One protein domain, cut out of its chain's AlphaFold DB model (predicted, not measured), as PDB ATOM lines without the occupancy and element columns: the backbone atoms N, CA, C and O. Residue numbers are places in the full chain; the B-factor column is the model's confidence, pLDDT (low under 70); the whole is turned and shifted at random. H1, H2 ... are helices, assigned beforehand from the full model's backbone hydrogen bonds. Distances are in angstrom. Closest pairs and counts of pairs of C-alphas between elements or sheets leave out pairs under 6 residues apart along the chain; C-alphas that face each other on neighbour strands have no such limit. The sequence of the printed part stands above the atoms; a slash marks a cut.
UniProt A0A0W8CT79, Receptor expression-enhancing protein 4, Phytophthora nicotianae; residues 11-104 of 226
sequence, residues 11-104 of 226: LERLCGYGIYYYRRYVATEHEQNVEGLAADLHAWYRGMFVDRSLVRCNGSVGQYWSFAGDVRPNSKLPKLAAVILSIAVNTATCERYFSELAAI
ATOM      1  N   LEU A  11      35.534 -31.255  -8.373       80.25
ATOM      2  CA  LEU A  11      35.055 -31.335  -9.751       80.25
ATOM      3  C   LEU A  11      35.910 -30.499 -10.714       80.25
ATOM      4  O   LEU A  11      36.231 -30.963 -11.805       80.25
ATOM      5  N   GLU A  12      36.357 -29.317 -10.288       81.88
ATOM      6  CA  GLU A  12      37.340 -28.501 -11.016       81.88
ATOM      7  C   GLU A  12      38.649 -29.273 -11.247       81.88
ATOM      8  O   GLU A  12      39.137 -29.353 -12.375       81.88
ATOM      9  N   ARG A  13      39.175 -29.919 -10.194       84.62
ATOM     10  CA  ARG A  13      40.366 -30.781 -10.278       84.62
ATOM     11  C   ARG A  13      40.145 -31.975 -11.207       84.62
ATOM     12  O   ARG A  13      40.987 -32.227 -12.062       84.62
ATOM     13  N   LEU A  14      39.014 -32.675 -11.090       84.81
ATOM     14  CA  LEU A  14      38.653 -33.805 -11.955       84.81
ATOM     15  C   LEU A  14      38.609 -33.402 -13.438       84.81
ATOM     16  O   LEU A  14      39.151 -34.116 -14.280       84.81
ATOM     17  N   CYS A  15      38.021 -32.246 -13.756       84.88
ATOM     18  CA  CYS A  15      38.029 -31.696 -15.111       84.88
ATOM     19  C   CYS A  15      39.454 -31.366 -15.588       84.88
ATOM     20  O   CYS A  15      39.805 -31.701 -16.719       84.88
ATOM     21  N   GLY A  16      40.292 -30.777 -14.727       84.75
ATOM     22  CA  GLY A  16      41.705 -30.514 -15.018       84.75
ATOM     23  C   GLY A  16      42.500 -31.786 -15.336       84.75
ATOM     24  O   GLY A  16      43.139 -31.863 -16.387       84.75
ATOM     25  N   TYR A  17      42.399 -32.812 -14.486       86.50
ATOM     26  CA  TYR A  17      43.030 -34.114 -14.723       86.50
ATOM     27  C   TYR A  17      42.499 -34.785 -15.994       86.50
ATOM     28  O   TYR A  17      43.286 -35.285 -16.792       86.50
ATOM     29  N   GLY A  18      41.185 -34.756 -16.239       84.75
ATOM     30  CA  GLY A  18      40.591 -35.325 -17.451       84.75
ATOM     31  C   GLY A  18      41.123 -34.682 -18.739       84.75
ATOM     32  O   GLY A  18      41.465 -35.391 -19.683       84.75
ATOM     33  N   ILE A  19      41.275 -33.352 -18.763       85.38
ATOM     34  CA  ILE A  19      41.894 -32.629 -19.888       85.38
ATOM     35  C   ILE A  19      43.375 -33.005 -20.038       85.38
ATOM     36  O   ILE A  19      43.832 -33.230 -21.160       85.38
ATOM     37  N   TYR A  20      44.122 -33.091 -18.933       87.06
ATOM     38  CA  TYR A  20      45.531 -33.495 -18.943       87.06
ATOM     39  C   TYR A  20      45.715 -34.903 -19.530       87.06
ATOM     40  O   TYR A  20      46.478 -35.083 -20.479       87.06
ATOM     41  N   TYR A  21      44.965 -35.890 -19.032       86.44
ATOM     42  CA  TYR A  21      45.042 -37.271 -19.509       86.44
ATOM     43  C   TYR A  21      44.570 -37.421 -20.960       86.44
ATOM     44  O   TYR A  21      45.181 -38.176 -21.716       86.44
ATOM     45  N   TYR A  22      43.563 -36.653 -21.392       85.75
ATOM     46  CA  TYR A  22      43.171 -36.603 -22.803       85.75
ATOM     47  C   TYR A  22      44.307 -36.093 -23.693       85.75
ATOM     48  O   TYR A  22      44.626 -36.720 -24.701       85.75
ATOM     49  N   ARG A  23      44.965 -34.994 -23.305       85.44
ATOM     50  CA  ARG A  23      46.115 -34.465 -24.051       85.44
ATOM     51  C   ARG A  23      47.296 -35.433 -24.084       85.44
ATOM     52  O   ARG A  23      47.969 -35.494 -25.101       85.44
ATOM     53  N   ARG A  24      47.538 -36.181 -23.002       85.00
ATOM     54  CA  ARG A  24      48.677 -37.109 -22.892       85.00
ATOM     55  C   ARG A  24      48.493 -38.418 -23.665       85.00
ATOM     56  O   ARG A  24      49.480 -38.945 -24.161       85.00
ATOM     57  N   TYR A  25      47.272 -38.955 -23.740       82.88
ATOM     58  CA  TYR A  25      47.036 -40.313 -24.259       82.88
ATOM     59  C   TYR A  25      46.035 -40.416 -25.422       82.88
ATOM     60  O   TYR A  25      45.882 -41.498 -25.984       82.88
ATOM     61  N   VAL A  26      45.317 -39.341 -25.768       78.56
ATOM     62  CA  VAL A  26      44.228 -39.387 -26.767       78.56
ATOM     63  C   VAL A  26      44.396 -38.353 -27.879       78.56
ATOM     64  O   VAL A  26      44.059 -38.643 -29.026       78.56
ATOM     65  N   ALA A  27      44.910 -37.163 -27.564       71.38
ATOM     66  CA  ALA A  27      45.187 -36.135 -28.556       71.38
ATOM     67  C   ALA A  27      46.438 -36.489 -29.373       71.38
ATOM     68  O   ALA A  27      47.563 -36.387 -28.888       71.38
ATOM     69  N   THR A  28      46.243 -36.849 -30.639       64.94
ATOM     70  CA  THR A  28      47.294 -36.739 -31.658       64.94
ATOM     71  C   THR A  28      47.490 -35.264 -32.034       64.94
ATOM     72  O   THR A  28      46.667 -34.414 -31.680       64.94
ATOM     73  N   GLU A  29      48.554 -34.930 -32.772       57.41
ATOM     74  CA  GLU A  29      48.894 -33.535 -33.123       57.41
ATOM     75  C   GLU A  29      47.762 -32.767 -33.837       57.41
ATOM     76  O   GLU A  29      47.718 -31.539 -33.785       57.41
ATOM     77  N   HIS A  30      46.804 -33.475 -34.442       53.53
ATOM     78  CA  HIS A  30      45.643 -32.899 -35.124       53.53
ATOM     79  C   HIS A  30      44.339 -32.891 -34.290       53.53
ATOM     80  O   HIS A  30      43.393 -32.204 -34.666       53.53
ATOM     81  N   GLU A  31      44.270 -33.588 -33.144       61.56
ATOM     82  CA  GLU A  31      43.070 -33.687 -32.278       61.56
ATOM     83  C   GLU A  31      43.237 -32.985 -30.910       61.56
ATOM     84  O   GLU A  31      42.674 -33.400 -29.893       61.56
ATOM     85  N   GLN A  32      43.972 -31.869 -30.858       61.97
ATOM     86  CA  GLN A  32      44.158 -31.082 -29.625       61.97
ATOM     87  C   GLN A  32      42.905 -30.315 -29.153       61.97
ATOM     88  O   GLN A  32      42.913 -29.719 -28.070       61.97
ATOM     89  N   ASN A  33      41.812 -30.326 -29.926       68.94
ATOM     90  CA  ASN A  33      40.550 -29.724 -29.504       68.94
ATOM     91  C   ASN A  33      39.982 -30.492 -28.288       68.94
ATOM     92  O   ASN A  33      39.421 -31.579 -28.420       68.94
ATOM     93  N   VAL A  34      40.051 -29.873 -27.108       73.56
ATOM     94  CA  VAL A  34      39.485 -30.367 -25.835       73.56
ATOM     95  C   VAL A  34      38.132 -29.733 -25.476       73.56
ATOM     96  O   VAL A  34      37.608 -29.965 -24.387       73.56
ATOM     97  N   GLU A  35      37.534 -28.950 -26.377       75.81
ATOM     98  CA  GLU A  35      36.204 -28.362 -26.187       75.81
ATOM     99  C   GLU A  35      35.156 -29.461 -25.963       75.81
ATOM    100  O   GLU A  35      35.260 -30.569 -26.498       75.81
ATOM    101  N   GLY A  36      34.161 -29.168 -25.126       78.56
ATOM    102  CA  GLY A  36      33.138 -30.126 -24.701       78.56
ATOM    103  C   GLY A  36      33.580 -31.087 -23.589       78.56
ATOM    104  O   GLY A  36      32.768 -31.380 -22.717       78.56
ATOM    105  N   LEU A  37      34.853 -31.503 -23.519       85.12
ATOM    106  CA  LEU A  37      35.300 -32.550 -22.580       85.12
ATOM    107  C   LEU A  37      35.038 -32.202 -21.102       85.12
ATOM    108  O   LEU A  37      34.584 -33.054 -20.343       85.12
ATOM    109  N   ALA A  38      35.269 -30.951 -20.692       84.94
ATOM    110  CA  ALA A  38      34.965 -30.500 -19.329       84.94
ATOM    111  C   ALA A  38      33.453 -30.496 -19.025       84.94
ATOM    112  O   ALA A  38      33.042 -30.810 -17.908       84.94
ATOM    113  N   ALA A  39      32.619 -30.176 -20.020       85.62
ATOM    114  CA  ALA A  39      31.165 -30.202 -19.885       85.62
ATOM    115  C   ALA A  39      30.632 -31.644 -19.830       85.62
ATOM    116  O   ALA A  39      29.752 -31.936 -19.021       85.62
ATOM    117  N   ASP A  40      31.209 -32.554 -20.618       87.50
ATOM    118  CA  ASP A  40      30.911 -33.987 -20.575       87.50
ATOM    119  C   ASP A  40      31.333 -34.616 -19.238       87.50
ATOM    120  O   ASP A  40      30.539 -35.328 -18.626       87.50
ATOM    121  N   LEU A  41      32.531 -34.297 -18.724       87.50
ATOM    122  CA  LEU A  41      32.994 -34.718 -17.392       87.50
ATOM    123  C   LEU A  41      32.071 -34.207 -16.279       87.50
ATOM    124  O   LEU A  41      31.688 -34.974 -15.393       87.50
ATOM    125  N   HIS A  42      31.653 -32.939 -16.345       85.12
ATOM    126  CA  HIS A  42      30.686 -32.374 -15.403       85.12
ATOM    127  C   HIS A  42      29.315 -33.068 -15.502       85.12
ATOM    128  O   HIS A  42      28.717 -33.411 -14.479       85.12
ATOM    129  N   ALA A  43      28.816 -33.323 -16.715       85.88
ATOM    130  CA  ALA A  43      27.571 -34.058 -16.931       85.88
ATOM    131  C   ALA A  43      27.661 -35.500 -16.407       85.88
ATOM    132  O   ALA A  43      26.694 -36.001 -15.831       85.88
ATOM    133  N   TRP A  44      28.815 -36.157 -16.552       87.31
ATOM    134  CA  TRP A  44      29.049 -37.516 -16.062       87.31
ATOM    135  C   TRP A  44      29.091 -37.566 -14.537       87.31
ATOM    136  O   TRP A  44      28.345 -38.341 -13.943       87.31
ATOM    137  N   TYR A  45      29.842 -36.665 -13.900       84.19
ATOM    138  CA  TYR A  45      29.892 -36.546 -12.440       84.19
ATOM    139  C   TYR A  45      28.511 -36.271 -11.819       84.19
ATOM    140  O   TYR A  45      28.186 -36.774 -10.746       84.19
ATOM    141  N   ARG A  46      27.656 -35.502 -12.510       83.75
ATOM    142  CA  ARG A  46      26.262 -35.246 -12.103       83.75
ATOM    143  C   ARG A  46      25.287 -36.385 -12.447       83.75
ATOM    144  O   ARG A  46      24.118 -36.296 -12.078       83.75
ATOM    145  N   GLY A  47      25.725 -37.435 -13.144       80.44
ATOM    146  CA  GLY A  47      24.874 -38.552 -13.569       80.44
ATOM    147  C   GLY A  47      23.862 -38.195 -14.668       80.44
ATOM    148  O   GLY A  47      22.792 -38.796 -14.717       80.44
ATOM    149  N   MET A  48      24.186 -37.206 -15.510       80.88
ATOM    150  CA  MET A  48      23.364 -36.687 -16.620       80.88
ATOM    151  C   MET A  48      23.965 -36.967 -18.014       80.88
ATOM    152  O   MET A  48      23.426 -36.523 -19.025       80.88
ATOM    153  N   PHE A  49      25.111 -37.651 -18.087       75.88
ATOM    154  CA  PHE A  49      25.836 -37.898 -19.340       75.88
ATOM    155  C   PHE A  49      25.159 -38.948 -20.237       75.88
ATOM    156  O   PHE A  49      25.057 -38.755 -21.448       75.88
ATOM    157  N   VAL A  50      24.647 -40.024 -19.634       72.31
ATOM    158  CA  VAL A  50      23.905 -41.114 -20.287       72.31
ATOM    159  C   VAL A  50      22.671 -41.414 -19.432       72.31
ATOM    160  O   VAL A  50      22.751 -41.341 -18.204       72.31
ATOM    161  N   ASP A  51      21.534 -41.724 -20.061       67.00
ATOM    162  CA  ASP A  51      20.290 -41.998 -19.335       67.00
ATOM    163  C   ASP A  51      20.392 -43.253 -18.446       67.00
ATOM    164  O   ASP A  51      21.008 -44.260 -18.802       67.00
ATOM    165  N   ARG A  52      19.749 -43.205 -17.274       59.44
ATOM    166  CA  ARG A  52      19.814 -44.256 -16.245       59.44
ATOM    167  C   ARG A  52      19.197 -45.581 -16.697       59.44
ATOM    168  O   ARG A  52      19.544 -46.620 -16.140       59.44
ATOM    169  N   SER A  53      18.321 -45.568 -17.705       55.22
ATOM    170  CA  SER A  53      17.742 -46.782 -18.299       55.22
ATOM    171  C   SER A  53      18.787 -47.706 -18.944       55.22
ATOM    172  O   SER A  53      18.569 -48.914 -19.034       55.22
ATOM    173  N   LEU A  54      19.945 -47.158 -19.331       54.91
ATOM    174  CA  LEU A  54      21.009 -47.857 -20.058       54.91
ATOM    175  C   LEU A  54      21.975 -48.618 -19.129       54.91
ATOM    176  O   LEU A  54      22.825 -49.375 -19.594       54.91
ATOM    177  N   VAL A  55      21.814 -48.498 -17.805       53.94
ATOM    178  CA  VAL A  55      22.646 -49.159 -16.778       53.94
ATOM    179  C   VAL A  55      22.230 -50.631 -16.573       53.94
ATOM    180  O   VAL A  55      22.059 -51.112 -15.456       53.94
ATOM    181  N   ARG A  56      22.062 -51.374 -17.676       57.53
ATOM    182  CA  ARG A  56      21.965 -52.848 -17.684       57.53
ATOM    183  C   ARG A  56      23.099 -53.503 -18.485       57.53
ATOM    184  O   ARG A  56      22.982 -54.647 -18.917       57.53
ATOM    185  N   CYS A  57      24.222 -52.803 -18.649       58.44
ATOM    186  CA  CYS A  57      25.497 -53.441 -18.975       58.44
ATOM    187  C   CYS A  57      25.798 -54.487 -17.890       58.44
ATOM    188  O   CYS A  57      25.733 -54.179 -16.700       58.44
ATOM    189  N   ASN A  58      26.094 -55.726 -18.287       60.81
ATOM    190  CA  ASN A  58      26.024 -56.903 -17.412       60.81
ATOM    191  C   ASN A  58      27.276 -57.062 -16.511       60.81
ATOM    192  O   ASN A  58      27.906 -58.115 -16.478       60.81
ATOM    193  N   GLY A  59      27.690 -55.977 -15.847       64.62
ATOM    194  CA  GLY A  59      28.904 -55.870 -15.025       64.62
ATOM    195  C   GLY A  59      30.153 -55.348 -15.754       64.62
ATOM    196  O   GLY A  59      31.117 -54.967 -15.095       64.62
ATOM    197  N   SER A  60      30.158 -55.275 -17.090       76.25
ATOM    198  CA  SER A  60      31.321 -54.786 -17.849       76.25
ATOM    199  C   SER A  60      31.330 -53.261 -18.003       76.25
ATOM    200  O   SER A  60      30.565 -52.686 -18.780       76.25
ATOM    201  N   VAL A  61      32.261 -52.608 -17.300       80.44
ATOM    202  CA  VAL A  61      32.513 -51.157 -17.396       80.44
ATOM    203  C   VAL A  61      33.026 -50.763 -18.790       80.44
ATOM    204  O   VAL A  61      32.680 -49.697 -19.293       80.44
ATOM    205  N   GLY A  62      33.785 -51.638 -19.460       81.19
ATOM    206  CA  GLY A  62      34.247 -51.403 -20.834       81.19
ATOM    207  C   GLY A  62      33.099 -51.372 -21.850       81.19
ATOM    208  O   GLY A  62      33.057 -50.488 -22.700       81.19
ATOM    209  N   GLN A  63      32.117 -52.276 -21.718       80.62
ATOM    210  CA  GLN A  63      30.919 -52.269 -22.574       80.62
ATOM    211  C   GLN A  63      30.075 -51.005 -22.373       80.62
ATOM    212  O   GLN A  63      29.576 -50.455 -23.352       80.62
ATOM    213  N   TYR A  64      29.954 -50.519 -21.131       84.44
ATOM    214  CA  TYR A  64      29.284 -49.248 -20.845       84.44
ATOM    215  C   TYR A  64      29.938 -48.076 -21.588       84.44
ATOM    216  O   TYR A  64      29.236 -47.298 -22.230       84.44
ATOM    217  N   TRP A  65      31.271 -47.958 -21.550       86.38
ATOM    218  CA  TRP A  65      31.965 -46.858 -22.225       86.38
ATOM    219  C   TRP A  65      31.969 -46.989 -23.750       86.38
ATOM    220  O   TRP A  65      31.803 -45.974 -24.418       86.38
ATOM    221  N   SER A  66      32.060 -48.203 -24.304       84.19
ATOM    222  CA  SER A  66      31.865 -48.419 -25.748       84.19
ATOM    223  C   SER A  66      30.499 -47.892 -26.196       84.19
ATOM    224  O   SER A  66      30.415 -47.030 -27.065       84.19
ATOM    225  N   PHE A  67      29.434 -48.326 -25.518       82.19
ATOM    226  CA  PHE A  67      28.067 -47.918 -25.823       82.19
ATOM    227  C   PHE A  67      27.813 -46.417 -25.580       82.19
ATOM    228  O   PHE A  67      27.089 -45.767 -26.331       82.19
ATOM    229  N   ALA A  68      28.432 -45.824 -24.554       83.69
ATOM    230  CA  ALA A  68      28.379 -44.379 -24.332       83.69
ATOM    231  C   ALA A  68      29.048 -43.586 -25.473       83.69
ATOM    232  O   ALA A  68      28.618 -42.469 -25.760       83.69
ATOM    233  N   GLY A  69      30.057 -44.167 -26.134       83.94
ATOM    234  CA  GLY A  69      30.628 -43.660 -27.383       83.94
ATOM    235  C   GLY A  69      29.621 -43.686 -28.531       83.94
ATOM    236  O   GLY A  69      29.421 -42.660 -29.176       83.94
ATOM    237  N   ASP A  70      28.916 -44.803 -28.723       83.00
ATOM    238  CA  ASP A  70      27.900 -44.948 -29.778       83.00
ATOM    239  C   ASP A  70      26.726 -43.961 -29.611       83.00
ATOM    240  O   ASP A  70      26.227 -43.399 -30.587       83.00
ATOM    241  N   VAL A  71      26.297 -43.702 -28.368       82.62
ATOM    242  CA  VAL A  71      25.218 -42.742 -28.051       82.62
ATOM    243  C   VAL A  71      25.680 -41.282 -28.150       82.62
ATOM    244  O   VAL A  71      24.878 -40.398 -28.460       82.62
ATOM    245  N   ARG A  72      26.960 -40.996 -27.882       79.88
ATOM    246  CA  ARG A  72      27.550 -39.651 -27.965       79.88
ATOM    247  C   ARG A  72      28.851 -39.665 -28.783       79.88
ATOM    248  O   ARG A  72      29.914 -39.418 -28.213       79.88
ATOM    249  N   PRO A  73      28.789 -39.832 -30.119       77.62
ATOM    250  CA  PRO A  73      29.988 -39.910 -30.964       77.62
ATOM    251  C   PRO A  73      30.815 -38.614 -30.963       77.62
ATOM    252  O   PRO A  73      32.025 -38.645 -31.160       77.62
ATOM    253  N   ASN A  74      30.182 -37.471 -30.679       80.25
ATOM    254  CA  ASN A  74      30.858 -36.176 -30.542       80.25
ATOM    255  C   ASN A  74      31.549 -35.989 -29.175       80.25
ATOM    256  O   ASN A  74      32.268 -35.008 -28.982       80.25
ATOM    257  N   SER A  75      31.302 -36.877 -28.204       85.00
ATOM    258  CA  SER A  75      31.896 -36.785 -26.874       85.00
ATOM    259  C   SER A  75      33.265 -37.449 -26.839       85.00
ATOM    260  O   SER A  75      33.451 -38.596 -27.237       85.00
ATOM    261  N   LYS A  76      34.229 -36.732 -26.269       85.81
ATOM    262  CA  LYS A  76      35.612 -37.192 -26.087       85.81
ATOM    263  C   LYS A  76      35.782 -38.060 -24.832       85.81
ATOM    264  O   LYS A  76      36.777 -38.774 -24.698       85.81
ATOM    265  N   LEU A  77      34.807 -38.016 -23.920       87.81
ATOM    266  CA  LEU A  77      34.856 -38.698 -22.628       87.81
ATOM    267  C   LEU A  77      34.883 -40.238 -22.733       87.81
ATOM    268  O   LEU A  77      35.689 -40.834 -22.023       87.81
ATOM    269  N   PRO A  78      34.105 -40.914 -23.602       88.50
ATOM    270  CA  PRO A  78      34.146 -42.375 -23.708       88.50
ATOM    271  C   PRO A  78      35.504 -42.908 -24.190       88.50
ATOM    272  O   PRO A  78      36.025 -43.861 -23.612       88.50
ATOM    273  N   LYS A  79      36.126 -42.236 -25.176       87.06
ATOM    274  CA  LYS A  79      37.484 -42.539 -25.675       87.06
ATOM    275  C   LYS A  79      38.519 -42.391 -24.550       87.06
ATOM    276  O   LYS A  79      39.321 -43.294 -24.330       87.06
ATOM    277  N   LEU A  80      38.444 -41.303 -23.777       88.38
ATOM    278  CA  LEU A  80      39.293 -41.081 -22.601       88.38
ATOM    279  C   LEU A  80      39.104 -42.157 -21.521       88.38
ATOM    280  O   LEU A  80      40.079 -42.691 -21.001       88.38
ATOM    281  N   ALA A  81      37.855 -42.473 -21.181       88.56
ATOM    282  CA  ALA A  81      37.535 -43.427 -20.129       88.56
ATOM    283  C   ALA A  81      37.996 -44.848 -20.477       88.56
ATOM    284  O   ALA A  81      38.512 -45.544 -19.605       88.56
ATOM    285  N   ALA A  82      37.882 -45.260 -21.746       87.38
ATOM    286  CA  ALA A  82      38.411 -46.535 -22.222       87.38
ATOM    287  C   ALA A  82      39.943 -46.628 -22.071       87.38
ATOM    288  O   ALA A  82      40.447 -47.658 -21.629       87.38
ATOM    289  N   VAL A  83      40.671 -45.544 -22.364       87.94
ATOM    290  CA  VAL A  83      42.138 -45.475 -22.229       87.94
ATOM    291  C   VAL A  83      42.586 -45.448 -20.764       87.94
ATOM    292  O   VAL A  83      43.493 -46.183 -20.385       87.94
ATOM    293  N   ILE A  84      41.935 -44.664 -19.901       88.06
ATOM    294  CA  ILE A  84      42.243 -44.671 -18.460       88.06
ATOM    295  C   ILE A  84      41.956 -46.057 -17.857       88.06
ATOM    296  O   ILE A  84      42.739 -46.560 -17.051       88.06
ATOM    297  N   LEU A  85      40.861 -46.703 -18.274       86.38
ATOM    298  CA  LEU A  85      40.506 -48.041 -17.815       86.38
ATOM    299  C   LEU A  85      41.502 -49.106 -18.299       86.38
ATOM    300  O   LEU A  85      41.842 -49.987 -17.514       86.38
ATOM    301  N   SER A  86      42.003 -49.031 -19.538       84.75
ATOM    302  CA  SER A  86      43.009 -49.985 -20.026       84.75
ATOM    303  C   SER A  86      44.348 -49.835 -19.299       84.75
ATOM    304  O   SER A  86      44.945 -50.848 -18.939       84.75
ATOM    305  N   ILE A  87      44.774 -48.606 -18.979       84.31
ATOM    306  CA  ILE A  87      45.952 -48.356 -18.131       84.31
ATOM    307  C   ILE A  87      45.754 -48.985 -16.744       84.31
ATOM    308  O   ILE A  87      46.593 -49.769 -16.310       84.31
ATOM    309  N   ALA A  88      44.628 -48.715 -16.074       81.50
ATOM    310  CA  ALA A  88      44.354 -49.254 -14.739       81.50
ATOM    311  C   ALA A  88      44.287 -50.795 -14.712       81.50
ATOM    312  O   ALA A  88      44.824 -51.428 -13.800       81.50
ATOM    313  N   VAL A  89      43.668 -51.412 -15.726       78.56
ATOM    314  CA  VAL A  89      43.623 -52.875 -15.890       78.56
ATOM    315  C   VAL A  89      45.021 -53.447 -16.136       78.56
ATOM    316  O   VAL A  89      45.361 -54.479 -15.554       78.56
ATOM    317  N   ASN A  90      45.851 -52.780 -16.942       78.81
ATOM    318  CA  ASN A  90      47.227 -53.203 -17.186       78.81
ATOM    319  C   ASN A  90      48.078 -53.123 -15.911       78.81
ATOM    320  O   ASN A  90      48.735 -54.109 -15.587       78.81
ATOM    321  N   THR A  91      48.013 -52.032 -15.139       80.88
ATOM    322  CA  THR A  91      48.757 -51.901 -13.872       80.88
ATOM    323  C   THR A  91      48.395 -53.015 -12.886       80.88
ATOM    324  O   THR A  91      49.283 -53.739 -12.439       80.88
ATOM    325  N   ALA A  92      47.101 -53.253 -12.639       74.69
ATOM    326  CA  ALA A  92      46.652 -54.334 -11.754       74.69
ATOM    327  C   ALA A  92      47.050 -55.737 -12.268       74.69
ATOM    328  O   ALA A  92      47.336 -56.649 -11.486       74.69
ATOM    329  N   THR A  93      47.102 -55.923 -13.592       75.94
ATOM    330  CA  THR A  93      47.578 -57.168 -14.213       75.94
ATOM    331  C   THR A  93      49.087 -57.344 -14.023       75.94
ATOM    332  O   THR A  93      49.527 -58.438 -13.673       75.94
ATOM    333  N   CYS A  94      49.876 -56.278 -14.183       78.81
ATOM    334  CA  CYS A  94      51.315 -56.263 -13.930       78.81
ATOM    335  C   CYS A  94      51.647 -56.539 -12.458       78.81
ATOM    336  O   CYS A  94      52.486 -57.390 -12.189       78.81
ATOM    337  N   GLU A  95      50.965 -55.903 -11.502       83.00
ATOM    338  CA  GLU A  95      51.143 -56.151 -10.061       83.00
ATOM    339  C   GLU A  95      50.893 -57.619  -9.696       83.00
ATOM    340  O   GLU A  95      51.715 -58.267  -9.035       83.00
ATOM    341  N   ARG A  96      49.779 -58.182 -10.182       83.44
ATOM    342  CA  ARG A  96      49.458 -59.598  -9.990       83.44
ATOM    343  C   ARG A  96      50.498 -60.505 -10.648       83.44
ATOM    344  O   ARG A  96      50.916 -61.487 -10.041       83.44
ATOM    345  N   TYR A  97      50.931 -60.176 -11.860       81.94
ATOM    346  CA  TYR A  97      51.947 -60.928 -12.590       81.94
ATOM    347  C   TYR A  97      53.306 -60.916 -11.881       81.94
ATOM    348  O   TYR A  97      53.907 -61.976 -11.710       81.94
ATOM    349  N   PHE A  98      53.775 -59.757 -11.414       80.81
ATOM    350  CA  PHE A  98      55.014 -59.654 -10.646       80.81
ATOM    351  C   PHE A  98      54.911 -60.376  -9.300       80.81
ATOM    352  O   PHE A  98      55.884 -60.996  -8.881       80.81
ATOM    353  N   SER A  99      53.731 -60.400  -8.674       83.56
ATOM    354  CA  SER A  99      53.470 -61.205  -7.471       83.56
ATOM    355  C   SER A  99      53.523 -62.717  -7.755       83.56
ATOM    356  O   SER A  99      54.196 -63.454  -7.035       83.56
ATOM    357  N   GLU A 100      52.867 -63.188  -8.826       82.25
ATOM    358  CA  GLU A 100      52.915 -64.594  -9.270       82.25
ATOM    359  C   GLU A 100      54.351 -65.003  -9.682       82.25
ATOM    360  O   GLU A 100      54.787 -66.112  -9.368       82.25
ATOM    361  N   LEU A 101      55.129 -64.101 -10.298       81.62
ATOM    362  CA  LEU A 101      56.548 -64.320 -10.599       81.62
ATOM    363  C   LEU A 101      57.429 -64.355  -9.349       81.62
ATOM    364  O   LEU A 101      58.252 -65.258  -9.242       81.62
ATOM    365  N   ALA A 102      57.293 -63.407  -8.419       77.62
ATOM    366  CA  ALA A 102      58.141 -63.309  -7.225       77.62
ATOM    367  C   ALA A 102      57.999 -64.525  -6.292       77.62
ATOM    368  O   ALA A 102      58.935 -64.876  -5.576       77.62
ATOM    369  N   ALA A 103      56.859 -65.222  -6.342       78.06
ATOM    370  CA  ALA A 103      56.660 -66.491  -5.643       78.06
ATOM    371  C   ALA A 103      57.517 -67.652  -6.202       78.06
ATOM    372  O   ALA A 103      57.737 -68.648  -5.511       78.06
ATOM    373  N   ILE A 104      57.990 -67.550  -7.451       79.62
ATOM    374  CA  ILE A 104      58.712 -68.611  -8.171       79.62
ATOM    375  C   ILE A 104      60.172 -68.213  -8.402       79.62
ATOM    376  O   ILE A 104      61.087 -68.990  -8.107       79.62
TER     377      ILE A 104
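This is residues 11 to 104 of the 226 residues of the protein "Receptor expression-enhancing protein 4" of Phytophthora nicotianae (UniProt A0A0W8CT79). Three shorter helices, H1, H2 and H3, gather round the beginning of one long helix, H4; residues 87 to 104, of which 87 to 102 belong to H4, stick out as an arm. The printed part has 94 residues, 61 of them in four named helices, in the order H1, H2, H3, H4 along the chain, with no named strand; the class is all helix, and the whole is loose, with a radius of gyration of the C-alphas of 15.6 A and spans of 49 by 35 by 25 A.

H1, residues 11 to 25, begins at C-alpha 11 (35.055, -31.335, -9.751) and is 20.8 A long. H2 is residues 37 to 45, H3 residues 61 to 71. H4, residues 77 to 102, 37.2 A, ends at C-alpha 102 (58.141, -63.309, -7.225).

Packing is mostly crossed, few tilts being shallow. H4 touches H1 with residues 80 to 84 alone, about perpendicular at 76 degrees; the closest C-alphas, Tyr 22 and Leu 80, are 5.9 A apart. H1 touches H2 at a steep tilt of 53 degrees, opposite ways; C-alphas 15 and 38 are closest, 5.3 A. H4 only just touches H2, with 3 pairs of C-alphas within 8 A, by residue 77 alone; C-alphas 37 and 77 are closest, 6.2 A. H3 and H4 form a hairpin, a shallow tilt of 17 degrees; H4 touches H3 with residues 78 to 85 alone, and C-alphas 65 and 78 are closest, 5.2 A. H1 and H3 are apart. In all four helices every O i to N i+4 pair is within hydrogen-bond range.

The C-alphas farthest apart, Glu 35 and Ile 104, are 49.5 A apart. The printed part has no cut; links H1 to H2 and H2 to H3 are long. pLDDT is under 70 at residues 28 to 33 and 51 to 59.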